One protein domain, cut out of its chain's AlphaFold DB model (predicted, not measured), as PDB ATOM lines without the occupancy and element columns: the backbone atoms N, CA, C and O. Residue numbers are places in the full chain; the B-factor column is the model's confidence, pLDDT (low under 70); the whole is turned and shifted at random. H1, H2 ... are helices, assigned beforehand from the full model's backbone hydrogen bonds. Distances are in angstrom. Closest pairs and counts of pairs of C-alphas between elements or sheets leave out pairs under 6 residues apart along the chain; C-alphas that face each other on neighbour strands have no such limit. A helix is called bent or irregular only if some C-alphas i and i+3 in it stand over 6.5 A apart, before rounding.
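AT A GLANCE: This is residues 15 to 195 of the 334 residues of an uncharacterized protein of Tateyamaria sp. ANG-S1 (UniProt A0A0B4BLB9). The longest helix, H7, makes the core together with H6 and H5; H6 is packed between the other two and runs opposite to both H5 and H7. H1, H2 and H3 form a group at one end of the longest axis, H4 crosses H5, and toward the other end long stretches without a named helix lead by way of the short H8 to H9 and H10, which touch no helix. The printed part has 181 residues with ten named helices, H1 to H10 in chain order, and no named strand; the class is all helix. The whole is compact, with a radius of gyration of the C-alphas of 15.6 A, and the C-alphas span 51 by 35 by 29 A.

IN THESE COORDINATES: H7, residues 124 to 142, is 27.2 A from first to last C-alpha and begins with C-alpha 124 at (138.205, 113.754, 115.507). H6, residues 98 to 114, is 24.2 A long, and H5, residues 69 to 86, is 25.8 A long. H4 holds residues 55 to 62. H3, residues 41 to 51, is 15.5 A long. H2, residues 29 to 38, is 15.0 A long and irregular, with C-alphas 30 and 33 at 7.4 A from each other. H1, residues 15 to 27, is 18.4 A long and begins with C-alpha 15 at (142.265, 122.086, 104.411). H8 holds residues 157 to 160. H9, residues 179 to 188, is 14.4 A long. H10, residues 191 to 194, ends with C-alpha 194 at (113.167, 91.987, 109.249).

HOW THE PARTS SIT: H7 and H6 are a helical hairpin; they touch, closest at the C-alphas of Val 134 and Ala 104, 5.2 A apart, and run opposite ways at a steep tilt of 44 degrees. H6 and H5 are a second helical hairpin, at a shallow tilt of 26 degrees, opposite ways, with the C-alphas of Gly 105 and His 78 closest at 3.7 A. H5 and H7 are apart. H4 touches residues 71 to 79 of H5 alone, about perpendicular at 80 degrees, with the C-alphas of Gln 55 and Ala 75 closest at 5.0 A. H4 and H6 are near each other. H3 touches H5 with the C-alphas of Ala 51 and Gln 79 closest at 5.5 A, at a steep tilt of 61 degrees, opposite ways. H1 touches residues 124 to 131 of H7 alone, about perpendicular at 74 degrees, with the C-alphas of Gly 23 and Ala 124 closest at 5.1 A. H1 and H3 only just touch, with 3 pairs of C-alphas within 8 A, the closest being those of Gly 18 and Leu 44, 6.3 A apart. H1 and H2 are a helical hairpin at a shallow tilt of 28 degrees, with the C-alphas of Ala 25 and Ile 31 closest at 5.2 A. H8 and H7 are close but not clearly touching, with the C-alphas of Val 160 and Ala 140 closest at 7.0 A. H9 and H10 meet only through their link. In H1, H3, H4, H5, H6, H7 and H9 every O i to N i+4 pair is within hydrogen-bond range; in H2 it is 2 of 6, beside 5 of 7 O i to N i+3 pairs, and H8 and H10 are too short for an O i to N i+4 pair.

THE WHOLE: The two C-alphas farthest apart are those of Glu 40 and Asp 192, at 52.1 A. The printed part has no cut. The links H5 to H6, H7 to H8 and H8 to H9 are long, with 11, 14 and 18 residues. The mean pLDDT of the printed part is 70.6; 87 residues are under 70, among them residues 15 to 56, 87 to 94, 162 to 175 and 178 to 195.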
ATOM      1  N   GLU A  15     141.959 121.909 102.991       66.69
ATOM      2  CA  GLU A  15     142.265 122.086 104.411       66.69
ATOM      3  C   GLU A  15     141.415 121.202 105.334       66.69
ATOM      4  O   GLU A  15     141.953 120.693 106.322       66.69
ATOM      5  N   GLN A  16     140.137 120.984 105.001       67.88
ATOM      6  CA  GLN A  16     139.221 120.094 105.726       67.88
ATOM      7  C   GLN A  16     139.629 118.632 105.523       67.88
ATOM      8  O   GLN A  16     139.837 117.907 106.493       67.88
ATOM      9  N   ILE A  17     139.903 118.238 104.275       65.31
ATOM     10  CA  ILE A  17     140.418 116.900 103.945       65.31
ATOM     11  C   ILE A  17     141.746 116.647 104.676       65.31
ATOM     12  O   ILE A  17     141.947 115.608 105.306       65.31
ATOM     13  N   GLY A  18     142.656 117.627 104.680       66.06
ATOM     14  CA  GLY A  18     143.885 117.549 105.470       66.06
ATOM     15  C   GLY A  18     143.629 117.493 106.982       66.06
ATOM     16  O   GLY A  18     144.368 116.832 107.710       66.06
ATOM     17  N   GLY A  19     142.594 118.176 107.478       67.12
ATOM     18  CA  GLY A  19     142.141 118.132 108.870       67.12
ATOM     19  C   GLY A  19     141.734 116.726 109.299       67.12
ATOM     20  O   GLY A  19     142.236 116.237 110.310       67.12
ATOM     21  N   PHE A  20     140.930 116.061 108.473       69.81
ATOM     22  CA  PHE A  20     140.498 114.679 108.656       69.81
ATOM     23  C   PHE A  20     141.682 113.716 108.783       69.81
ATOM     24  O   PHE A  20     141.828 113.041 109.804       69.81
ATOM     25  N   TRP A  21     142.606 113.724 107.817       68.38
ATOM     26  CA  TRP A  21     143.768 112.828 107.848       68.38
ATOM     27  C   TRP A  21     144.702 113.104 109.033       68.38
ATOM     28  O   TRP A  21     145.270 112.175 109.614       68.38
ATOM     29  N   ARG A  22     144.830 114.372 109.446       69.56
ATOM     30  CA  ARG A  22     145.572 114.743 110.660       69.56
ATOM     31  C   ARG A  22     144.885 114.246 111.930       69.56
ATOM     32  O   ARG A  22     145.575 113.785 112.837       69.56
ATOM     33  N   GLY A  23     143.558 114.350 112.013       65.06
ATOM     34  CA  GLY A  23     142.760 113.827 113.122       65.06
ATOM     35  C   GLY A  23     142.914 112.315 113.250       65.06
ATOM     36  O   GLY A  23     143.293 111.817 114.309       65.06
ATOM     37  N   LEU A  24     142.759 111.603 112.134       66.06
ATOM     38  CA  LEU A  24     142.961 110.162 112.041       66.06
ATOM     39  C   LEU A  24     144.348 109.739 112.550       66.06
ATOM     40  O   LEU A  24     144.473 108.873 113.414       66.06
ATOM     41  N   ALA A  25     145.408 110.379 112.063       65.12
ATOM     42  CA  ALA A  25     146.769 110.016 112.440       65.12
ATOM     43  C   ALA A  25     147.097 110.294 113.922       65.12
ATOM     44  O   ALA A  25     148.001 109.664 114.473       65.12
ATOM     45  N   ARG A  26     146.359 111.192 114.595       64.00
ATOM     46  CA  ARG A  26     146.442 111.373 116.058       64.00
ATOM     47  C   ARG A  26     145.730 110.255 116.817       64.00
ATOM     48  O   ARG A  26     146.215 109.842 117.866       64.00
ATOM     49  N   SER A  27     144.610 109.766 116.288       60.00
ATOM     50  CA  SER A  27     143.805 108.697 116.892       60.00
ATOM     51  C   SER A  27     144.413 107.299 116.702       60.00
ATOM     52  O   SER A  27     144.124 106.394 117.481       60.00
ATOM     53  N   PHE A  28     145.303 107.125 115.719       60.75
ATOM     54  CA  PHE A  28     145.970 105.857 115.414       60.75
ATOM     55  C   PHE A  28     147.505 106.016 115.386       60.75
ATOM     56  O   PHE A  28     148.078 106.345 114.347       60.75
ATOM     57  N   PRO A  29     148.222 105.716 116.489       55.75
ATOM     58  CA  PRO A  29     149.675 105.917 116.596       55.75
ATOM     59  C   PRO A  29     150.511 105.160 115.549       55.75
ATOM     60  O   PRO A  29     151.586 105.618 115.165       55.75
ATOM     61  N   ALA A  30     150.013 104.026 115.045       54.50
ATOM     62  CA  ALA A  30     150.642 103.257 113.965       54.50
ATOM     63  C   ALA A  30     150.636 103.991 112.607       54.50
ATOM     64  O   ALA A  30     151.380 103.624 111.699       54.50
ATOM     65  N   ILE A  31     149.821 105.043 112.477       52.06
ATOM     66  CA  ILE A  31     149.642 105.864 111.277       52.06
ATOM     67  C   ILE A  31     150.456 107.173 111.386       52.06
ATOM     68  O   ILE A  31     150.503 107.946 110.443       52.06
ATOM     69  N   ALA A  32     151.204 107.427 112.469       52.31
ATOM     70  CA  ALA A  32     151.988 108.663 112.631       52.31
ATOM     71  C   ALA A  32     153.021 108.918 111.506       52.31
ATOM     72  O   ALA A  32     153.302 110.067 111.175       52.31
ATOM     73  N   GLY A  33     153.544 107.868 110.858       53.47
ATOM     74  CA  GLY A  33     154.403 108.003 109.670       53.47
ATOM     75  C   GLY A  33     153.680 108.567 108.437       53.47
ATOM     76  O   GLY A  33     154.323 109.142 107.561       53.47
ATOM     77  N   LEU A  34     152.348 108.455 108.389       53.88
ATOM     78  CA  LEU A  34     151.495 109.045 107.361       53.88
ATOM     79  C   LEU A  34     151.434 110.571 107.476       53.88
ATOM     80  O   LEU A  34     151.408 111.229 106.445       53.88
ATOM     81  N   LEU A  35     151.463 111.139 108.691       53.19
ATOM     82  CA  LEU A  35     151.504 112.598 108.884       53.19
ATOM     83  C   LEU A  35     152.709 113.207 108.171       53.19
ATOM     84  O   LEU A  35     152.532 114.116 107.375       53.19
ATOM     85  N   GLY A  36     153.902 112.636 108.352       55.56
ATOM     86  CA  GLY A  36     155.104 113.112 107.659       55.56
ATOM     87  C   GLY A  36     155.061 112.921 106.135       55.56
ATOM     88  O   GLY A  36     155.712 113.665 105.410       55.56
ATOM     89  N   ALA A  37     154.288 111.951 105.634       51.09
ATOM     90  CA  ALA A  37     154.103 111.732 104.198       51.09
ATOM     91  C   ALA A  37     153.008 112.627 103.589       51.09
ATOM     92  O   ALA A  37     153.135 113.000 102.425       51.09
ATOM     93  N   LEU A  38     151.960 112.972 104.348       53.81
ATOM     94  CA  LEU A  38     150.853 113.852 103.949       53.81
ATOM     95  C   LEU A  38     151.128 115.337 104.223       53.81
ATOM     96  O   LEU A  38     150.456 116.187 103.655       53.81
ATOM     97  N   GLU A  39     152.103 115.680 105.067       55.47
ATOM     98  CA  GLU A  39     152.530 117.070 105.314       55.47
ATOM     99  C   GLU A  39     153.095 117.760 104.063       55.47
ATOM    100  O   GLU A  39     153.203 118.986 104.018       55.47
ATOM    101  N   GLU A  40     153.405 116.993 103.020       58.53
ATOM    102  CA  GLU A  40     153.727 117.524 101.705       58.53
ATOM    103  C   GLU A  40     152.436 118.059 101.067       58.53
ATOM    104  O   GLU A  40     151.580 117.297 100.619       58.53
ATOM    105  N   GLN A  41     152.276 119.387 101.065       55.66
ATOM    106  CA  GLN A  41     151.093 120.103 100.565       55.66
ATOM    107  C   GLN A  41     150.662 119.635  99.161       55.66
ATOM    108  O   GLN A  41     149.466 119.597  98.863       55.66
ATOM    109  N   ASP A  42     151.619 119.199  98.340       58.72
ATOM    110  CA  ASP A  42     151.392 118.626  97.013       58.72
ATOM    111  C   ASP A  42     150.596 117.312  97.054       58.72
ATOM    112  O   ASP A  42     149.729 117.107  96.214       58.72
ATOM    113  N   ARG A  43     150.802 116.448  98.057       60.28
ATOM    114  CA  ARG A  43     150.068 115.176  98.205       60.28
ATOM    115  C   ARG A  43     148.652 115.352  98.734       60.28
ATOM    116  O   ARG A  43     147.761 114.622  98.314       60.28
ATOM    117  N   LEU A  44     148.424 116.306  99.639       57.75
ATOM    118  CA  LEU A  44     147.064 116.651 100.078       57.75
ATOM    119  C   LEU A  44     146.277 117.332  98.958       57.75
ATOM    120  O   LEU A  44     145.089 117.064  98.793       57.75
ATOM    121  N   SER A  45     146.951 118.165  98.163       61.19
ATOM    122  CA  SER A  45     146.370 118.765  96.960       61.19
ATOM    123  C   SER A  45     146.109 117.712  95.883       61.19
ATOM    124  O   SER A  45     145.079 117.774  95.222       61.19
ATOM    125  N   GLU A  46     146.988 116.715  95.743       61.75
ATOM    126  CA  GLU A  46     146.771 115.574  94.855       61.75
ATOM    127  C   GLU A  46     145.566 114.751  95.313       61.75
ATOM    128  O   GLU A  46     144.694 114.509  94.499       61.75
ATOM    129  N   LEU A  47     145.451 114.392  96.596       57.62
ATOM    130  CA  LEU A  47     144.291 113.674  97.151       57.62
ATOM    131  C   LEU A  47     142.975 114.448  96.999       57.62
ATOM    132  O   LEU A  47     141.956 113.883  96.611       57.62
ATOM    133  N   SER A  48     142.994 115.748  97.296       56.16
ATOM    134  CA  SER A  48     141.819 116.606  97.143       56.16
ATOM    135  C   SER A  48     141.430 116.737  95.669       56.16
ATOM    136  O   SER A  48     140.281 116.497  95.318       56.16
ATOM    137  N   GLY A  49     142.390 117.026  94.787       58.06
ATOM    138  CA  GLY A  49     142.159 117.163  93.349       58.06
ATOM    139  C   GLY A  49     141.854 115.842  92.639       58.06
ATOM    140  O   GLY A  49     141.218 115.848  91.591       58.06
ATOM    141  N   SER A  50     142.281 114.707  93.197       58.25
ATOM    142  CA  SER A  50     141.968 113.379  92.675       58.25
ATOM    143  C   SER A  50     140.512 113.019  92.968       58.25
ATOM    144  O   SER A  50     139.864 112.412  92.120       58.25
ATOM    145  N   ALA A  51     139.985 113.430  94.120       53.50
ATOM    146  CA  ALA A  51     138.592 113.198  94.451       53.50
ATOM    147  C   ALA A  51     137.633 114.076  93.629       53.50
ATOM    148  O   ALA A  51     136.609 113.556  93.193       53.50
ATOM    149  N   VAL A  52     137.999 115.331  93.325       56.06
ATOM    150  CA  VAL A  52     137.210 116.234  92.459       56.06
ATOM    151  C   VAL A  52     136.993 115.637  91.062       56.06
ATOM    152  O   VAL A  52     137.928 115.293  90.344       56.06
ATOM    153  N   GLY A  53     135.733 115.573  90.644       59.28
ATOM    154  CA  GLY A  53     135.273 115.054  89.357       59.28
ATOM    155  C   GLY A  53     134.980 113.552  89.361       59.28
ATOM    156  O   GLY A  53     134.093 113.122  88.631       59.28
ATOM    157  N   ARG A  54     135.655 112.755  90.203       64.62
ATOM    158  CA  ARG A  54     135.432 111.297  90.293       64.62
ATOM    159  C   ARG A  54     134.405 110.894  91.345       64.62
ATOM    160  O   ARG A  54     133.800 109.835  91.222       64.62
ATOM    161  N   GLN A  55     134.123 111.763  92.314       69.25
ATOM    162  CA  GLN A  55     133.032 111.548  93.262       69.25
ATOM    163  C   GLN A  55     131.665 111.455  92.565       69.25
ATOM    164  O   GLN A  55     130.795 110.737  93.036       69.25
ATOM    165  N   ALA A  56     131.483 112.116  91.414       68.69
ATOM    166  CA  ALA A  56     130.249 112.025  90.629       68.69
ATOM    167  C   ALA A  56     130.028 110.622  90.031       68.69
ATOM    168  O   ALA A  56     128.896 110.152  89.964       68.69
ATOM    169  N   GLU A  57     131.106 109.934  89.641       70.75
ATOM    170  CA  GLU A  57     131.048 108.554  89.142       70.75
ATOM    171  C   GLU A  57     130.663 107.588  90.268       70.75
ATOM    172  O   GLU A  57     129.757 106.769  90.109       70.75
ATOM    173  N   ALA A  58     131.297 107.732  91.436       71.12
ATOM    174  CA  ALA A  58     130.942 106.966  92.627       71.12
ATOM    175  C   ALA A  58     129.493 107.235  93.062       71.12
ATOM    176  O   ALA A  58     128.754 106.291  93.334       71.12
ATOM    177  N   ALA A  59     129.069 108.500  93.062       77.56
ATOM    178  CA  ALA A  59     127.711 108.891  93.402       77.56
ATOM    179  C   ALA A  59     126.674 108.289  92.459       77.56
ATOM    180  O   ALA A  59     125.705 107.696  92.918       77.56
ATOM    181  N   SER A  60     126.902 108.381  91.149       77.56
ATOM    182  CA  SER A  60     125.997 107.814  90.153       77.56
ATOM    183  C   SER A  60     125.857 106.301  90.319       77.56
ATOM    184  O   SER A  60     124.742 105.788  90.334       77.56
ATOM    185  N   ARG A  61     126.976 105.594  90.505       79.00
ATOM    186  CA  ARG A  61     126.995 104.137  90.676       79.00
ATOM    187  C   ARG A  61     126.298 103.678  91.956       79.00
ATOM    188  O   ARG A  61     125.634 102.652  91.966       79.00
ATOM    189  N   LEU A  62     126.466 104.429  93.039       82.69
ATOM    190  CA  LEU A  62     125.933 104.086  94.355       82.69
ATOM    191  C   LEU A  62     124.563 104.730  94.631       82.69
ATOM    192  O   LEU A  62     124.008 104.545  95.711       82.69
ATOM    193  N   GLY A  63     124.005 105.485  93.683       82.06
ATOM    194  CA  GLY A  63     122.750 106.208  93.879       82.06
ATOM    195  C   GLY A  63     122.824 107.239  95.009       82.06
ATOM    196  O   GLY A  63     121.872 107.361  95.773       82.06
ATOM    197  N   LEU A  64     123.950 107.945  95.145       83.31
ATOM    198  CA  LEU A  64     124.105 109.044  96.100       83.31
ATOM    199  C   LEU A  64     123.546 110.337  95.496       83.31
ATOM    200  O   LEU A  64     123.924 110.731  94.391       83.31
ATOM    201  N   ASP A  65     122.673 111.015  96.233       80.50
ATOM    202  CA  ASP A  65     122.107 112.303  95.853       80.50
ATOM    203  C   ASP A  65     123.095 113.436  96.163       80.50
ATOM    204  O   ASP A  65     123.111 113.999  97.257       80.50
ATOM    205  N   THR A  66     123.923 113.803  95.187       75.94
ATOM    206  CA  THR A  66     124.905 114.894  95.329       75.94
ATOM    207  C   THR A  66     124.288 116.289  95.387       75.94
ATOM    208  O   THR A  66     125.016 117.258  95.620       75.94
ATOM    209  N   SER A  67     122.971 116.410  95.176       71.75
ATOM    210  CA  SER A  67     122.238 117.653  95.426       71.75
ATOM    211  C   SER A  67     121.909 117.845  96.911       71.75
ATOM    212  O   SER A  67     121.687 118.975  97.346       71.75
ATOM    213  N   SER A  68     121.951 116.763  97.697       72.94
ATOM    214  CA  SER A  68     121.900 116.799  99.159       72.94
ATOM    215  C   SER A  68     123.294 116.969  99.770       72.94
ATOM    216  O   SER A  68     124.309 116.582  99.178       72.94
ATOM    217  N   GLU A  69     123.355 117.532 100.977       73.88
ATOM    218  CA  GLU A  69     124.607 117.666 101.727       73.88
ATOM    219  C   GLU A  69     125.194 116.290 102.058       73.88
ATOM    220  O   GLU A  69     126.377 116.039 101.827       73.88
ATOM    221  N   GLU A  70     124.351 115.365 102.508       79.25
ATOM    222  CA  GLU A  70     124.736 114.026 102.934       79.25
ATOM    223  C   GLU A  70     125.228 113.169 101.767       79.25
ATOM    224  O   GLU A  70     126.282 112.543 101.868       79.25
ATOM    225  N   GLY A  71     124.526 113.177 100.630       78.81
ATOM    226  CA  GLY A  71     124.942 112.430  99.441       78.81
ATOM    227  C   GLY A  71     126.180 113.037  98.775       78.81
ATOM    228  O   GLY A  71     127.054 112.305  98.301       78.81
ATOM    229  N   GLY A  72     126.320 114.367  98.811       81.00
ATOM    230  CA  GLY A  72     127.534 115.063  98.394       81.00
ATOM    231  C   GLY A  72     128.744 114.656  99.236       81.00
ATOM    232  O   GLY A  72     129.760 114.214  98.691       81.00
ATOM    233  N   LEU A  73     128.635 114.743 100.563       82.38
ATOM    234  CA  LEU A  73     129.698 114.343 101.486       82.38
ATOM    235  C   LEU A  73     130.010 112.845 101.388       82.38
ATOM    236  O   LEU A  73     131.182 112.469 101.391       82.38
ATOM    237  N   ALA A  74     129.000 111.989 101.230       87.50
ATOM    238  CA  ALA A  74     129.180 110.549 101.071       87.50
ATOM    239  C   ALA A  74     129.957 110.194  99.800       87.50
ATOM    240  O   ALA A  74     130.866 109.362  99.838       87.50
ATOM    241  N   ALA A  75     129.670 110.869  98.684       85.88
ATOM    242  CA  ALA A  75     130.415 110.700  97.440       85.88
ATOM    243  C   ALA A  75     131.890 111.091  97.614       85.88
ATOM    244  O   ALA A  75     132.802 110.406  97.137       85.88
ATOM    245  N   TRP A  76     132.133 112.176  98.347       82.12
ATOM    246  CA  TRP A  76     133.472 112.626  98.704       82.12
ATOM    247  C   TRP A  76     134.202 111.650  99.627       82.12
ATOM    248  O   TRP A  76     135.383 111.365  99.402       82.12
ATOM    249  N   ALA A  77     133.514 111.113 100.633       85.12
ATOM    250  CA  ALA A  77     134.049 110.121 101.554       85.12
ATOM    251  C   ALA A  77     134.438 108.833 100.819       85.12
ATOM    252  O   ALA A  77     135.558 108.346 101.009       85.12
ATOM    253  N   HIS A  78     133.579 108.346  99.914       90.81
ATOM    254  CA  HIS A  78     133.883 107.198  99.058       90.81
ATOM    255  C   HIS A  78     135.182 107.402  98.295       90.81
ATOM    256  O   HIS A  78     136.144 106.650  98.480       90.81
ATOM    257  N   GLN A  79     135.231 108.458  97.485       84.69
ATOM    258  CA  GLN A  79     136.346 108.667  96.575       84.69
ATOM    259  C   GLN A  79     137.655 108.941  97.331       84.69
ATOM    260  O   GLN A  79     138.717 108.468  96.920       84.69
ATOM    261  N   SER A  80     137.585 109.642  98.466       78.12
ATOM    262  CA  SER A  80     138.747 109.923  99.317       78.12
ATOM    263  C   SER A  80     139.355 108.646  99.898       78.12
ATOM    264  O   SER A  80     140.577 108.477  99.867       78.12
ATOM    265  N   TYR A  81     138.529 107.722 100.399       82.62
ATOM    266  CA  TYR A  81     139.003 106.439 100.920       82.62
ATOM    267  C   TYR A  81     139.492 105.508  99.811       82.62
ATOM    268  O   TYR A  81     140.556 104.897  99.958       82.62
ATOM    269  N   PHE A  82     138.772 105.451  98.688       85.69
ATOM    270  CA  PHE A  82     139.162 104.660  97.527       85.69
ATOM    271  C   PHE A  82     140.560 105.055  97.032       85.69
ATOM    272  O   PHE A  82     141.469 104.220  96.985       85.69
ATOM    273  N   ASP A  83     140.766 106.343  96.727       76.69
ATOM    274  CA  ASP A  83     142.047 106.845  96.226       76.69
ATOM    275  C   ASP A  83     143.157 106.651  97.265       76.69
ATOM    276  O   ASP A  83     144.260 106.223  96.917       76.69
ATOM    277  N   SER A  84     142.874 106.894  98.547       71.06
ATOM    278  CA  SER A  84     143.875 106.764  99.609       71.06
ATOM    279  C   SER A  84     144.350 105.326  99.798       71.06
ATOM    280  O   SER A  84     145.544 105.088  99.984       71.06
ATOM    281  N   ILE A  85     143.459 104.339  99.727       73.44
ATOM    282  CA  ILE A  85     143.829 102.926  99.876       73.44
ATOM    283  C   ILE A  85     144.519 102.415  98.617       73.44
ATOM    284  O   ILE A  85     145.583 101.795  98.712       73.44
ATOM    285  N   PHE A  86     143.969 102.722  97.441       70.12
ATOM    286  CA  PHE A  86     144.520 102.270  96.166       70.12
ATOM    287  C   PHE A  86     145.921 102.843  95.909       70.12
ATOM    288  O   PHE A  86     146.827 102.125  95.489       70.12
ATOM    289  N   ARG A  87     146.141 104.119  96.252       66.56
ATOM    290  CA  ARG A  87     147.453 104.785  96.152       66.56
ATOM    291  C   ARG A  87     148.386 104.446  97.317       66.56
ATOM    292  O   ARG A  87     149.541 104.866  97.331       66.56
ATOM    293  N   GLY A  88     147.915 103.669  98.294       62.88
ATOM    294  CA  GLY A  88     148.714 103.202  99.422       62.88
ATOM    295  C   GLY A  88     149.040 104.258 100.474       62.88
ATOM    296  O   GLY A  88     150.003 104.092 101.228       62.88
ATOM    297  N   LEU A  89     148.225 105.305 100.527       61.75
ATOM    298  CA  LEU A  89     148.259 106.402 101.489       61.75
ATOM    299  C   LEU A  89     147.480 106.064 102.772       61.75
ATOM    300  O   LEU A  89     147.707 106.681 103.799       61.75
ATOM    301  N   ALA A  90     146.628 105.038 102.771       62.31
ATOM    302  CA  ALA A  90     146.012 104.487 103.981       62.31
ATOM    303  C   ALA A  90     146.715 103.171 104.387       62.31
ATOM    304  O   ALA A  90     146.369 102.101 103.882       62.31
ATOM    305  N   PRO A  91     147.739 103.195 105.267       53.41
ATOM    306  CA  PRO A  91     148.542 102.010 105.569       53.41
ATOM    307  C   PRO A  91     147.861 100.985 106.482       53.41
ATOM    308  O   PRO A  91     148.381  99.882 106.618       53.41
ATOM    309  N   PHE A  92     146.731 101.348 107.089       61.88
ATOM    310  CA  PHE A  92     145.971 100.511 108.018       61.88
ATOM    311  C   PHE A  92     145.052  99.512 107.307       61.88
ATOM    312  O   PHE A  92     144.727  98.476 107.875       61.88
ATOM    313  N   VAL A  93     144.706  99.762 106.040       66.12
ATOM    314  CA  VAL A  93     143.900  98.839 105.238       66.12
ATOM    315  C   VAL A  93     144.800  98.022 104.315       66.12
ATOM    316  O   VAL A  93     145.571  98.548 103.508       66.12
ATOM    317  N   ALA A  94     144.689  96.702 104.420       62.88
ATOM    318  CA  ALA A  94     145.319  95.745 103.522       62.88
ATOM    319  C   ALA A  94     144.256  94.761 102.992       62.88
ATOM    320  O   ALA A  94     143.172  94.690 103.563       62.88
ATOM    321  N   PRO A  95     144.569  93.914 101.990       71.75
ATOM    322  CA  PRO A  95     145.554  94.206 100.951       71.75
ATOM    323  C   PRO A  95     145.125  95.454 100.158       71.75
ATOM    324  O   PRO A  95     143.950  95.786 100.099       71.75
ATOM    325  N   ARG A  96     146.068  96.167  99.539       75.50
ATOM    326  CA  ARG A  96     145.760  97.374  98.751       75.50
ATOM    327  C   ARG A  96     145.338  96.988  97.337       75.50
ATOM    328  O   ARG A  96     146.115  97.119  96.395       75.50
ATOM    329  N   THR A  97     144.143  96.423  97.212       81.62
ATOM    330  CA  THR A  97     143.545  96.065  95.919       81.62
ATOM    331  C   THR A  97     142.413  97.021  95.571       81.62
ATOM    332  O   THR A  97     141.904  97.726  96.445       81.62
ATOM    333  N   ARG A  98     142.004  97.038  94.297       84.00
ATOM    334  CA  ARG A  98     140.867  97.849  93.842       84.00
ATOM    335  C   ARG A  98     139.584  97.461  94.574       84.00
ATOM    336  O   ARG A  98     138.835  98.332  94.983       84.00
ATOM    337  N   GLU A  99     139.378  96.171  94.802       86.69
ATOM    338  CA  GLU A  99     138.223  95.619  95.513       86.69
ATOM    339  C   GLU A  99     138.196  96.058  96.980       86.69
ATOM    340  O   GLU A  99     137.153  96.414  97.518       86.69
ATOM    341  N   THR A 100     139.363  96.077  97.629       84.06
ATOM    342  CA  THR A 100     139.469  96.518  99.025       84.06
ATOM    343  C   THR A 100     139.239  98.025  99.149       84.06
ATOM    344  O   THR A 100     138.558  98.470 100.070       84.06
ATOM    345  N   ALA A 101     139.781  98.809  98.212       86.50
ATOM    346  CA  ALA A 101     139.534 100.245  98.125       86.50
ATOM    347  C   ALA A 101     138.050 100.550  97.864       86.50
ATOM    348  O   ALA A 101     137.510 101.491  98.438       86.50
ATOM    349  N   GLU A 102     137.388  99.726  97.051       90.12
ATOM    350  CA  GLU A 102     135.967  99.845  96.737       90.12
ATOM    351  C   GLU A 102     135.076  99.620  97.964       90.12
ATOM    352  O   GLU A 102     134.255 100.475  98.286       90.12
ATOM    353  N   ILE A 103     135.287  98.528  98.708       92.88
ATOM    354  CA  ILE A 103     134.549  98.266  99.957       92.88
ATOM    355  C   ILE A 103     134.780  99.371 100.984       92.88
ATOM    356  O   ILE A 103     133.843  99.814 101.644       92.88
ATOM    357  N   ALA A 104     136.022  99.832 101.115       90.88
ATOM    358  CA  ALA A 104     136.341 100.903 102.042       90.88
ATOM    359  C   ALA A 104     135.686 102.235 101.651       90.88
ATOM    360  O   ALA A 104     135.202 102.949 102.526       90.88
ATOM    361  N   GLY A 105     135.632 102.554 100.354       91.94
ATOM    362  CA  GLY A 105     134.908 103.718  99.850       91.94
ATOM    363  C   GLY A 105     133.408 103.623 100.139       91.94
ATOM    364  O   GLY A 105     132.818 104.568 100.656       91.94
ATOM    365  N   GLN A 106     132.792 102.468  99.879       93.94
ATOM    366  CA  GLN A 106     131.377 102.236 100.190       93.94
ATOM    367  C   GLN A 106     131.090 102.386 101.690       93.94
ATOM    368  O   GLN A 106     130.170 103.104 102.074       93.94
ATOM    369  N   ALA A 107     131.922 101.792 102.550       92.31
ATOM    370  CA  ALA A 107     131.790 101.932 103.998       92.31
ATOM    371  C   ALA A 107     131.891 103.397 104.453       92.31
ATOM    372  O   ALA A 107     131.101 103.838 105.284       92.31
ATOM    373  N   ALA A 108     132.829 104.165 103.890       90.75
ATOM    374  CA  ALA A 108     132.979 105.582 104.205       90.75
ATOM    375  C   ALA A 108     131.749 106.402 103.774       90.75
ATOM    376  O   ALA A 108     131.296 107.249 104.538       90.75
ATOM    377  N   ALA A 109     131.173 106.119 102.600       91.69
ATOM    378  CA  ALA A 109     129.932 106.752 102.153       91.69
ATOM    379  C   ALA A 109     128.742 106.431 103.068       91.69
ATOM    380  O   ALA A 109     128.016 107.343 103.455       91.69
ATOM    381  N   LEU A 110     128.553 105.161 103.454       88.69
ATOM    382  CA  LEU A 110     127.489 104.770 104.392       88.69
ATOM    383  C   LEU A 110     127.639 105.463 105.737       88.69
ATOM    384  O   LEU A 110     126.660 105.971 106.276       88.69
ATOM    385  N   PHE A 111     128.862 105.505 106.262       86.12
ATOM    386  CA  PHE A 111     129.126 106.169 107.526       86.12
ATOM    387  C   PHE A 111     128.844 107.669 107.443       86.12
ATOM    388  O   PHE A 111     128.286 108.231 108.377       86.12
ATOM    389  N   GLU A 112     129.187 108.317 106.330       84.81
ATOM    390  CA  GLU A 112     128.912 109.738 106.132       84.81
ATOM    391  C   GLU A 112     127.406 110.021 106.013       84.81
ATOM    392  O   GLU A 112     126.929 110.981 106.600       84.81
ATOM    393  N   MET A 113     126.625 109.162 105.351       82.19
ATOM    394  CA  MET A 113     125.156 109.291 105.328       82.19
ATOM    395  C   MET A 113     124.522 109.019 106.701       82.19
ATOM    396  O   MET A 113     123.523 109.634 107.078       82.19
ATOM    397  N   TYR A 114     125.113 108.112 107.482       77.44
ATOM    398  CA  TYR A 114     124.689 107.814 108.849       77.44
ATOM    399  C   TYR A 114     125.033 108.949 109.831       77.44
ATOM    400  O   TYR A 114     124.198 109.349 110.649       77.44
ATOM    401  N   ARG A 115     126.244 109.507 109.720       76.81
ATOM    402  CA  ARG A 115     126.788 110.592 110.548       76.81
ATOM    403  C   ARG A 115     127.448 111.663 109.653       76.81
ATOM    404  O   ARG A 115     128.676 111.661 109.507       76.81
ATOM    405  N   PRO A 116     126.659 112.594 109.089       74.50
ATOM    406  CA  PRO A 116     127.166 113.629 108.185       74.50
ATOM    407  C   PRO A 116     128.220 114.540 108.820       74.50
ATOM    408  O   PRO A 116     128.161 114.858 110.010       74.50
ATOM    409  N   GLY A 117     129.187 114.973 108.012       73.81
ATOM    410  CA  GLY A 117     130.295 115.854 108.376       73.81
ATOM    411  C   GLY A 117     131.561 115.132 108.852       73.81
ATOM    412  O   GLY A 117     132.571 115.792 109.127       73.81
ATOM    413  N   SER A 118     131.556 113.802 108.939       75.19
ATOM    414  CA  SER A 118     132.639 113.004 109.532       75.19
ATOM    415  C   SER A 118     133.942 113.059 108.718       75.19
ATOM    416  O   SER A 118     135.038 113.053 109.298       75.19
ATOM    417  N   ILE A 119     133.841 113.194 107.392       70.06
ATOM    418  CA  ILE A 119     134.981 113.315 106.466       70.06
ATOM    419  C   ILE A 119     135.654 114.699 106.482       70.06
ATOM    420  O   ILE A 119     136.778 114.857 106.007       70.06
ATOM    421  N   THR A 120     135.008 115.724 107.046       67.38
ATOM    422  CA  THR A 120     135.552 117.098 107.073       67.38
ATOM    423  C   THR A 120     136.624 117.299 108.151       67.38
ATOM    424  O   THR A 120     137.332 118.309 108.156       67.38
ATOM    425  N   GLY A 121     136.758 116.343 109.079       62.69
ATOM    426  CA  GLY A 121     137.775 116.356 110.132       62.69
ATOM    427  C   GLY A 121     137.558 117.395 111.233       62.69
ATOM    428  O   GLY A 121     138.473 117.634 112.026       62.69
ATOM    429  N   LEU A 122     136.377 118.020 111.284       63.69
ATOM    430  CA  LEU A 122     135.982 118.939 112.356       63.69
ATOM    431  C   LEU A 122     135.718 118.202 113.683       63.69
ATOM    432  O   LEU A 122     135.872 118.797 114.750       63.69
ATOM    433  N   ASP A 123     135.401 116.906 113.613       70.81
ATOM    434  CA  ASP A 123     135.184 116.007 114.749       70.81
ATOM    435  C   ASP A 123     136.138 114.797 114.666       70.81
ATOM    436  O   ASP A 123     135.947 113.866 113.884       70.81
ATOM    437  N   ALA A 124     137.193 114.811 115.488       66.81
ATOM    438  CA  ALA A 124     138.205 113.754 115.507       66.81
ATOM    439  C   ALA A 124     137.677 112.405 116.030       66.81
ATOM    440  O   ALA A 124     138.266 111.366 115.718       66.81
ATOM    441  N   GLU A 125     136.604 112.412 116.825       73.25
ATOM    442  CA  GLU A 125     135.950 111.195 117.305       73.25
ATOM    443  C   GLU A 125     135.162 110.548 116.164       73.25
ATOM    444  O   GLU A 125     135.397 109.377 115.860       73.25
ATOM    445  N   ALA A 126     134.361 111.334 115.439       71.06
ATOM    446  CA  ALA A 126     133.661 110.875 114.238       71.06
ATOM    447  C   ALA A 126     134.621 110.324 113.172       71.06
ATOM    448  O   ALA A 126     134.391 109.250 112.618       71.06
ATOM    449  N   SER A 127     135.748 111.002 112.924       71.38
ATOM    450  CA  SER A 127     136.757 110.505 111.977       71.38
ATOM    451  C   SER A 127     137.388 109.177 112.426       71.38
ATOM    452  O   SER A 127     137.713 108.328 111.595       71.38
ATOM    453  N   ALA A 128     137.574 108.971 113.735       73.12
ATOM    454  CA  ALA A 128     138.104 107.715 114.265       73.12
ATOM    455  C   ALA A 128     137.076 106.575 114.198       73.12
ATOM    456  O   ALA A 128     137.449 105.434 113.923       73.12
ATOM    457  N   GLU A 129     135.798 106.869 114.432       78.31
ATOM    458  CA  GLU A 129     134.701 105.916 114.258       78.31
ATOM    459  C   GLU A 129     134.532 105.501 112.797       78.31
ATOM    460  O   GLU A 129     134.503 104.302 112.524       78.31
ATOM    461  N   MET A 130     134.542 106.456 111.859       83.19
ATOM    462  CA  MET A 130     134.498 106.170 110.421       83.19
ATOM    463  C   MET A 130     135.610 105.199 110.016       83.19
ATOM    464  O   MET A 130     135.380 104.220 109.311       83.19
ATOM    465  N   ALA A 131     136.832 105.430 110.493       78.56
ATOM    466  CA  ALA A 131     137.957 104.562 110.180       78.56
ATOM    467  C   ALA A 131     137.795 103.135 110.716       78.56
ATOM    468  O   ALA A 131     138.144 102.186 110.016       78.56
ATOM    469  N   ARG A 132     137.237 102.979 111.923       79.38
ATOM    470  CA  ARG A 132     136.911 101.659 112.488       79.38
ATOM    471  C   ARG A 132     135.805 100.974 111.694       79.38
ATOM    472  O   ARG A 132     135.913  99.784 111.424       79.38
ATOM    473  N   PHE A 133     134.776 101.718 111.292       85.12
ATOM    474  CA  PHE A 133     133.693 101.206 110.452       85.12
ATOM    475  C   PHE A 133     134.232 100.675 109.114       85.12
ATOM    476  O   PHE A 133     133.942  99.545 108.721       85.12
ATOM    477  N   VAL A 134     135.119 101.438 108.468       88.19
ATOM    478  CA  VAL A 134     135.815 101.034 107.237       88.19
ATOM    479  C   VAL A 134     136.675  99.781 107.441       88.19
ATOM    480  O   VAL A 134     136.646  98.874 106.607       88.19
ATOM    481  N   GLU A 135     137.434  99.699 108.536       83.19
ATOM    482  CA  GLU A 135     138.265  98.529 108.848       83.19
ATOM    483  C   GLU A 135     137.412  97.263 109.022       83.19
ATOM    484  O   GLU A 135     137.686  96.244 108.383       83.19
ATOM    485  N   LEU A 136     136.320  97.353 109.790       84.62
ATOM    486  CA  LEU A 136     135.375  96.251 109.997       84.62
ATOM    487  C   LEU A 136     134.710  95.798 108.690       84.62
ATOM    488  O   LEU A 136     134.558  94.594 108.463       84.62
ATOM    489  N   ALA A 137     134.354  96.733 107.805       89.38
ATOM    490  CA  ALA A 137     133.780  96.410 106.500       89.38
ATOM    491  C   ALA A 137     134.781  95.639 105.627       89.38
ATOM    492  O   ALA A 137     134.451  94.606 105.038       89.38
ATOM    493  N   VAL A 138     136.043  96.075 105.592       87.56
ATOM    494  CA  VAL A 138     137.100  95.370 104.853       87.56
ATOM    495  C   VAL A 138     137.362  93.975 105.432       87.56
ATOM    496  O   VAL A 138     137.559  93.018 104.678       87.56
ATOM    497  N   GLU A 139     137.339  93.814 106.754       83.75
ATOM    498  CA  GLU A 139     137.436  92.497 107.393       83.75
ATOM    499  C   GLU A 139     136.252  91.590 107.036       83.75
ATOM    500  O   GLU A 139     136.445  90.411 106.725       83.75
ATOM    501  N   ALA A 140     135.033  92.131 107.019       81.19
ATOM    502  CA  ALA A 140     133.840  91.401 106.612       81.19
ATOM    503  C   ALA A 140     133.901  90.965 105.140       81.19
ATOM    504  O   ALA A 140     133.581  89.814 104.834       81.19
ATOM    505  N   PHE A 141     134.383  91.830 104.247       90.19
ATOM    506  CA  PHE A 141     134.640  91.492 102.845       90.19
ATOM    507  C   PHE A 141     135.657  90.357 102.700       90.19
ATOM    508  O   PHE A 141     135.404  89.373 102.010       90.19
ATOM    509  N   ARG A 142     136.784  90.427 103.417       85.88
ATOM    510  CA  ARG A 142     137.799  89.356 103.418       85.88
ATOM    511  C   ARG A 142     137.262  88.026 103.942       85.88
ATOM    512  O   ARG A 142     137.705  86.971 103.497       85.88
ATOM    513  N   ALA A 143     136.323  88.078 104.881       82.56
ATOM    514  CA  ALA A 143     135.624  86.908 105.394       82.56
ATOM    515  C   ALA A 143     134.510  86.399 104.452       82.56
ATOM    516  O   ALA A 143     133.860  85.407 104.776       82.56
ATOM    517  N   GLY A 144     134.270  87.062 103.314       80.44
ATOM    518  CA  GLY A 144     133.219  86.722 102.347       80.44
ATOM    519  C   GLY A 144     131.803  87.109 102.782       80.44
ATOM    520  O   GLY A 144     130.837  86.664 102.163       80.44
ATOM    521  N   ARG A 145     131.674  87.908 103.853       79.56
ATOM    522  CA  ARG A 145     130.387  88.392 104.376       79.56
ATOM    523  C   ARG A 145     129.872  89.614 103.620       79.56
ATOM    524  O   ARG A 145     128.666  89.747 103.484       79.56
ATOM    525  N   LEU A 146     130.776  90.451 103.104       85.50
ATOM    526  CA  LEU A 146     130.444  91.432 102.070       85.50
ATOM    527  C   LEU A 146     130.870  90.900 100.707       85.50
ATOM    528  O   LEU A 146     131.942  90.301 100.587       85.50
ATOM    529  N   GLN A 147     130.052  91.127  99.684       81.69
ATOM    530  CA  GLN A 147     130.332  90.674  98.321       81.69
ATOM    531  C   GLN A 147     130.129  91.814  97.338       81.69
ATOM    532  O   GLN A 147     129.022  92.325  97.207       81.69
ATOM    533  N   LEU A 148     131.199  92.199  96.641       82.75
ATOM    534  CA  LEU A 148     131.119  93.229  95.615       82.75
ATOM    535  C   LEU A 148     130.176  92.808  94.492       82.75
ATOM    536  O   LEU A 148     130.227  91.684  93.992       82.75
ATOM    537  N   THR A 149     129.378  93.767  94.069       74.81
ATOM    538  CA  THR A 149     128.522  93.716  92.895       74.81
ATOM    539  C   THR A 149     129.106  94.684  91.863       74.81
ATOM    540  O   THR A 149     129.557  95.779  92.216       74.81
ATOM    541  N   PRO A 150     129.195  94.287  90.583       72.62
ATOM    542  CA  PRO A 150     129.572  95.219  89.533       72.62
ATOM    543  C   PRO A 150     128.582  96.380  89.501       72.62
ATOM    544  O   PRO A 150     127.377  96.152  89.494       72.62
ATOM    545  N   ASP A 151     129.113  97.597  89.470       68.94
ATOM    546  CA  ASP A 151     128.333  98.823  89.304       68.94
ATOM    547  C   ASP A 151     127.257  99.086  90.373       68.94
ATOM    548  O   ASP A 151     126.327  99.845  90.126       68.94
ATOM    549  N   ASP A 152     127.409  98.509  91.571       78.69
ATOM    550  CA  ASP A 152     126.453  98.679  92.667       78.69
ATOM    551  C   ASP A 152     127.140  98.571  94.053       78.69
ATOM    552  O   ASP A 152     128.356  98.361  94.183       78.69
ATOM    553  N   TRP A 153     126.359  98.764  95.113       82.50
ATOM    554  CA  TRP A 153     126.709  98.471  96.492       82.50
ATOM    555  C   TRP A 153     126.927  96.982  96.700       82.50
ATOM    556  O   TRP A 153     126.122  96.152  96.276       82.50
ATOM    557  N   ALA A 154     127.980  96.652  97.446       85.69
ATOM    558  CA  ALA A 154     128.221  95.293  97.887       85.69
ATOM    559  C   ALA A 154     127.002  94.724  98.632       85.69
ATOM    560  O   ALA A 154     126.311  95.432  99.358       85.69
ATOM    561  N   ASN A 155     126.760  93.428  98.494       80.12
ATOM    562  CA  ASN A 155     125.754  92.737  99.295       80.12
ATOM    563  C   ASN A 155     126.290  92.468 100.706       80.12
ATOM    564  O   ASN A 155     127.502  92.297 100.875       80.12
ATOM    565  N   GLY A 156     125.392  92.353 101.688       75.19
ATOM    566  CA  GLY A 156     125.729  91.938 103.053       75.19
ATOM    567  C   GLY A 156     125.846  93.070 104.081       75.19
ATOM    568  O   GLY A 156     126.239  92.808 105.217       75.19
ATOM    569  N   TRP A 157     125.583  94.332 103.707       81.62
ATOM    570  CA  TRP A 157     125.747  95.476 104.621       81.62
ATOM    571  C   TRP A 157     124.853  95.374 105.854       81.62
ATOM    572  O   TRP A 157     125.330  95.613 106.959       81.62
ATOM    573  N   VAL A 158     123.598  94.967 105.669       74.38
ATOM    574  CA  VAL A 158     122.611  94.812 106.746       74.38
ATOM    575  C   VAL A 158     123.002  93.687 107.708       74.38
ATOM    576  O   VAL A 158     122.869  93.817 108.919       74.38
ATOM    577  N   GLU A 159     123.528  92.581 107.191       76.25
ATOM    578  CA  GLU A 159     123.929  91.424 107.989       76.25
ATOM    579  C   GLU A 159     125.242  91.655 108.745       76.25
ATOM    580  O   GLU A 159     125.483  91.047 109.791       76.25
ATOM    581  N   VAL A 160     126.125  92.496 108.202       75.62
ATOM    582  CA  VAL A 160     127.401  92.850 108.835       75.62
ATOM    583  C   VAL A 160     127.223  93.974 109.854       75.62
ATOM    584  O   VAL A 160     127.882  93.920 110.894       75.62
ATOM    585  N   PHE A 161     126.339  94.930 109.570       77.06
ATOM    586  CA  PHE A 161     126.044  96.101 110.390       77.06
ATOM    587  C   PHE A 161     124.524  96.211 110.614       77.06
ATOM    588  O   PHE A 161     123.857  97.018 109.958       77.06
ATOM    589  N   PRO A 162     123.946  95.384 111.507       67.06
ATOM    590  CA  PRO A 162     122.506  95.389 111.782       67.06
ATOM    591  C   PRO A 162     122.005  96.725 112.348       67.06
ATOM    592  O   PRO A 162     120.831  97.047 112.226       67.06
ATOM    593  N   GLU A 163     122.883  97.556 112.903       65.44
ATOM    594  CA  GLU A 163     122.563  98.928 113.298       65.44
ATOM    595  C   GLU A 163     122.077  99.803 112.126       65.44
ATOM    596  O   GLU A 163     121.383 100.790 112.355       65.44
ATOM    597  N   LEU A 164     122.377  99.431 110.872       66.19
ATOM    598  CA  LEU A 164     121.833 100.085 109.675       66.19
ATOM    599  C   LEU A 164     120.347  99.754 109.440       66.19
ATOM    600  O   LEU A 164     119.746 100.305 108.516       66.19
ATOM    601  N   THR A 165     119.739  98.851 110.216       55.00
ATOM    602  CA  THR A 165     118.319  98.480 110.096       55.00
ATOM    603  C   THR A 165     117.475  98.741 111.339       55.00
ATOM    604  O   THR A 165     116.251  98.634 111.252       55.00
ATOM    605  N   GLU A 166     118.071  99.145 112.463       54.72
ATOM    606  CA  GLU A 166     117.328  99.506 113.678       54.72
ATOM    607  C   GLU A 166     116.635 100.891 113.558       54.72
ATOM    608  O   GLU A 166     117.076 101.786 112.835       54.72
ATOM    609  N   ASP A 167     115.500 101.041 114.255       48.28
ATOM    610  CA  ASP A 167     114.366 101.958 113.993       48.28
ATOM    611  C   ASP A 167     114.619 103.484 113.903       48.28
ATOM    612  O   ASP A 167     113.678 104.220 113.613       48.28
ATOM    613  N   GLU A 168     115.831 104.009 114.091       40.12
ATOM    614  CA  GLU A 168     116.054 105.468 114.046       40.12
ATOM    615  C   GLU A 168     116.600 105.996 112.707       40.12
ATOM    616  O   GLU A 168     116.544 107.210 112.495       40.12
ATOM    617  N   ARG A 169     117.106 105.131 111.806       52.75
ATOM    618  CA  ARG A 169     117.559 105.499 110.441       52.75
ATOM    619  C   ARG A 169     117.947 104.262 109.602       52.75
ATOM    620  O   ARG A 169     119.125 103.954 109.436       52.75
ATOM    621  N   ARG A 170     116.945 103.547 109.070       62.28
ATOM    622  CA  ARG A 170     117.141 102.357 108.207       62.28
ATOM    623  C   ARG A 170     118.000 102.704 106.980       62.28
ATOM    624  O   ARG A 170     117.958 103.837 106.521       62.28
ATOM    625  N   LEU A 171     118.709 101.742 106.386       62.75
ATOM    626  CA  LEU A 171     119.558 101.946 105.198       62.75
ATOM    627  C   LEU A 171     118.816 102.658 104.049       62.75
ATOM    628  O   LEU A 171     119.328 103.617 103.486       62.75
ATOM    629  N   GLY A 172     117.569 102.261 103.769       59.34
ATOM    630  CA  GLY A 172     116.687 102.936 102.799       59.34
ATOM    631  C   GLY A 172     116.078 104.263 103.283       59.34
ATOM    632  O   GLY A 172     115.257 104.852 102.602       59.34
ATOM    633  N   GLN A 173     116.425 104.726 104.477       61.53
ATOM    634  CA  GLN A 173     115.987 105.989 105.085       61.53
ATOM    635  C   GLN A 173     117.176 106.898 105.426       61.53
ATOM    636  O   GLN A 173     116.976 107.973 105.993       61.53
ATOM    637  N   LEU A 174     118.409 106.472 105.120       65.50
ATOM    638  CA  LEU A 174     119.578 107.321 105.279       65.50
ATOM    639  C   LEU A 174     119.444 108.538 104.354       65.50
ATOM    640  O   LEU A 174     119.172 108.369 103.160       65.50
ATOM    641  N   PRO A 175     119.634 109.761 104.880       61.84
ATOM    642  CA  PRO A 175     119.703 110.941 104.036       61.84
ATOM    643  C   PRO A 175     120.927 110.816 103.116       61.84
ATOM    644  O   PRO A 175     121.987 110.366 103.546       61.84
ATOM    645  N   GLY A 176     120.778 111.175 101.842       70.31
ATOM    646  CA  GLY A 176     121.879 111.148 100.873       70.31
ATOM    647  C   GLY A 176     121.785 110.086  99.782       70.31
ATOM    648  O   GLY A 176     122.600 110.113  98.863       70.31
ATOM    649  N   PHE A 177     120.787 109.200  99.821       74.94
ATOM    650  CA  PHE A 177     120.418 108.381  98.665       74.94
ATOM    651  C   PHE A 177     119.458 109.118  97.734       74.94
ATOM    652  O   PHE A 177     118.631 109.917  98.175       74.94
ATOM    653  N   THR A 178     119.515 108.799  96.443       68.00
ATOM    654  CA  THR A 178     118.461 109.196  95.509       68.00
ATOM    655  C   THR A 178     117.146 108.479  95.851       68.00
ATOM    656  O   THR A 178     117.177 107.356  96.365       68.00
ATOM    657  N   PRO A 179     115.978 109.069  95.532       61.72
ATOM    658  CA  PRO A 179     114.681 108.420  95.741       61.72
ATOM    659  C   PRO A 179     114.589 107.025  95.104       61.72
ATOM    660  O   PRO A 179     114.214 106.067  95.774       61.72
ATOM    661  N   ASP A 180     115.047 106.875  93.860       62.06
ATOM    662  CA  ASP A 180     115.090 105.580  93.164       62.06
ATOM    663  C   ASP A 180     115.933 104.544  93.920       62.06
ATOM    664  O   ASP A 180     115.620 103.352  93.943       62.06
ATOM    665  N   ARG A 181     117.029 104.989  94.547       67.06
ATOM    666  CA  ARG A 181     117.903 104.091  95.296       67.06
ATOM    667  C   ARG A 181     117.270 103.659  96.612       67.06
ATOM    668  O   ARG A 181     117.436 102.509  97.015       67.06
ATOM    669  N   ILE A 182     116.523 104.552  97.252       62.41
ATOM    670  CA  ILE A 182     115.709 104.240  98.429       62.41
ATOM    671  C   ILE A 182     114.681 103.156  98.090       62.41
ATOM    672  O   ILE A 182     114.597 102.160  98.808       62.41
ATOM    673  N   GLU A 183     113.962 103.297  96.975       64.75
ATOM    674  CA  GLU A 183     112.979 102.303  96.528       64.75
ATOM    675  C   GLU A 183     113.624 100.926  96.299       64.75
ATOM    676  O   GLU A 183     113.154  99.933  96.849       64.75
ATOM    677  N   GLN A 184     114.765 100.862  95.603       63.72
ATOM    678  CA  GLN A 184     115.502  99.606  95.376       63.72
ATOM    679  C   GLN A 184     115.946  98.917  96.676       63.72
ATOM    680  O   GLN A 184     115.886  97.689  96.793       63.72
ATOM    681  N   TRP A 185     116.402  99.684  97.669       65.69
ATOM    682  CA  TRP A 185     116.779  99.126  98.969       65.69
ATOM    683  C   TRP A 185     115.566  98.591  99.731       65.69
ATOM    684  O   TRP A 185     115.664  97.525 100.334       65.69
ATOM    685  N   LEU A 186     114.432  99.293  99.677       62.78
ATOM    686  CA  LEU A 186     113.180  98.848 100.292       62.78
ATOM    687  C   LEU A 186     112.603  97.602  99.603       62.78
ATOM    688  O   LEU A 186     112.005  96.766 100.274       62.78
ATOM    689  N   GLU A 187     112.816  97.442  98.294       64.94
ATOM    690  CA  GLU A 187     112.484  96.211  97.564       64.94
ATOM    691  C   GLU A 187     113.400  95.039  97.943       64.94
ATOM    692  O   GLU A 187     112.944  93.899  98.031       64.94
ATOM    693  N   THR A 188     114.690  95.307  98.162       60.22
ATOM    694  CA  THR A 188     115.694  94.272  98.462       60.22
ATOM    695  C   THR A 188     115.640  93.816  99.925       60.22
ATOM    696  O   THR A 188     115.893  92.648 100.210       60.22
ATOM    697  N   TYR A 189     115.289  94.720 100.845       53.75
ATOM    698  CA  TYR A 189     115.147  94.453 102.280       53.75
ATOM    699  C   TYR A 189     113.775  94.950 102.762       53.75
ATOM    700  O   TYR A 189     113.689  95.992 103.426       53.75
ATOM    701  N   PRO A 190     112.686  94.243 102.409       55.16
ATOM    702  CA  PRO A 190     111.344  94.648 102.793       55.16
ATOM    703  C   PRO A 190     111.180  94.590 104.314       55.16
ATOM    704  O   PRO A 190     111.736  93.722 104.990       55.16
ATOM    705  N   ALA A 191     110.390  95.516 104.863       49.41
ATOM    706  CA  ALA A 191     110.169  95.645 106.307       49.41
ATOM    707  C   ALA A 191     109.694  94.330 106.966       49.41
ATOM    708  O   ALA A 191     110.043  94.051 108.115       49.41
ATOM    709  N   ASP A 192     108.969  93.504 106.210       44.06
ATOM    710  CA  ASP A 192     108.415  92.220 106.642       44.06
ATOM    711  C   ASP A 192     109.486  91.139 106.885       44.06
ATOM    712  O   ASP A 192     109.356  90.344 107.820       44.06
ATOM    713  N   ASP A 193     110.574  91.129 106.103       44.66
ATOM    714  CA  ASP A 193     111.659  90.136 106.213       44.66
ATOM    715  C   ASP A 193     112.568  90.388 107.431       44.66
ATOM    716  O   ASP A 193     113.335  89.516 107.846       44.66
ATOM    717  N   LEU A 194     112.437  91.565 108.051       41.16
ATOM    718  CA  LEU A 194     113.167  91.987 109.249       41.16
ATOM    719  C   LEU A 194     112.360  91.801 110.550       41.16
ATOM    720  O   LEU A 194     112.866  92.083 111.635       41.16
ATOM    721  N   GLY A 195     111.125  91.284 110.471       37.25
ATOM    722  CA  GLY A 195     110.333  90.889 111.641       37.25
ATOM    723  C   GLY A 195     109.844  92.040 112.531       37.25
ATOM    724  O   GLY A 195     109.647  91.826 113.730       37.25
TER     725      GLY A 195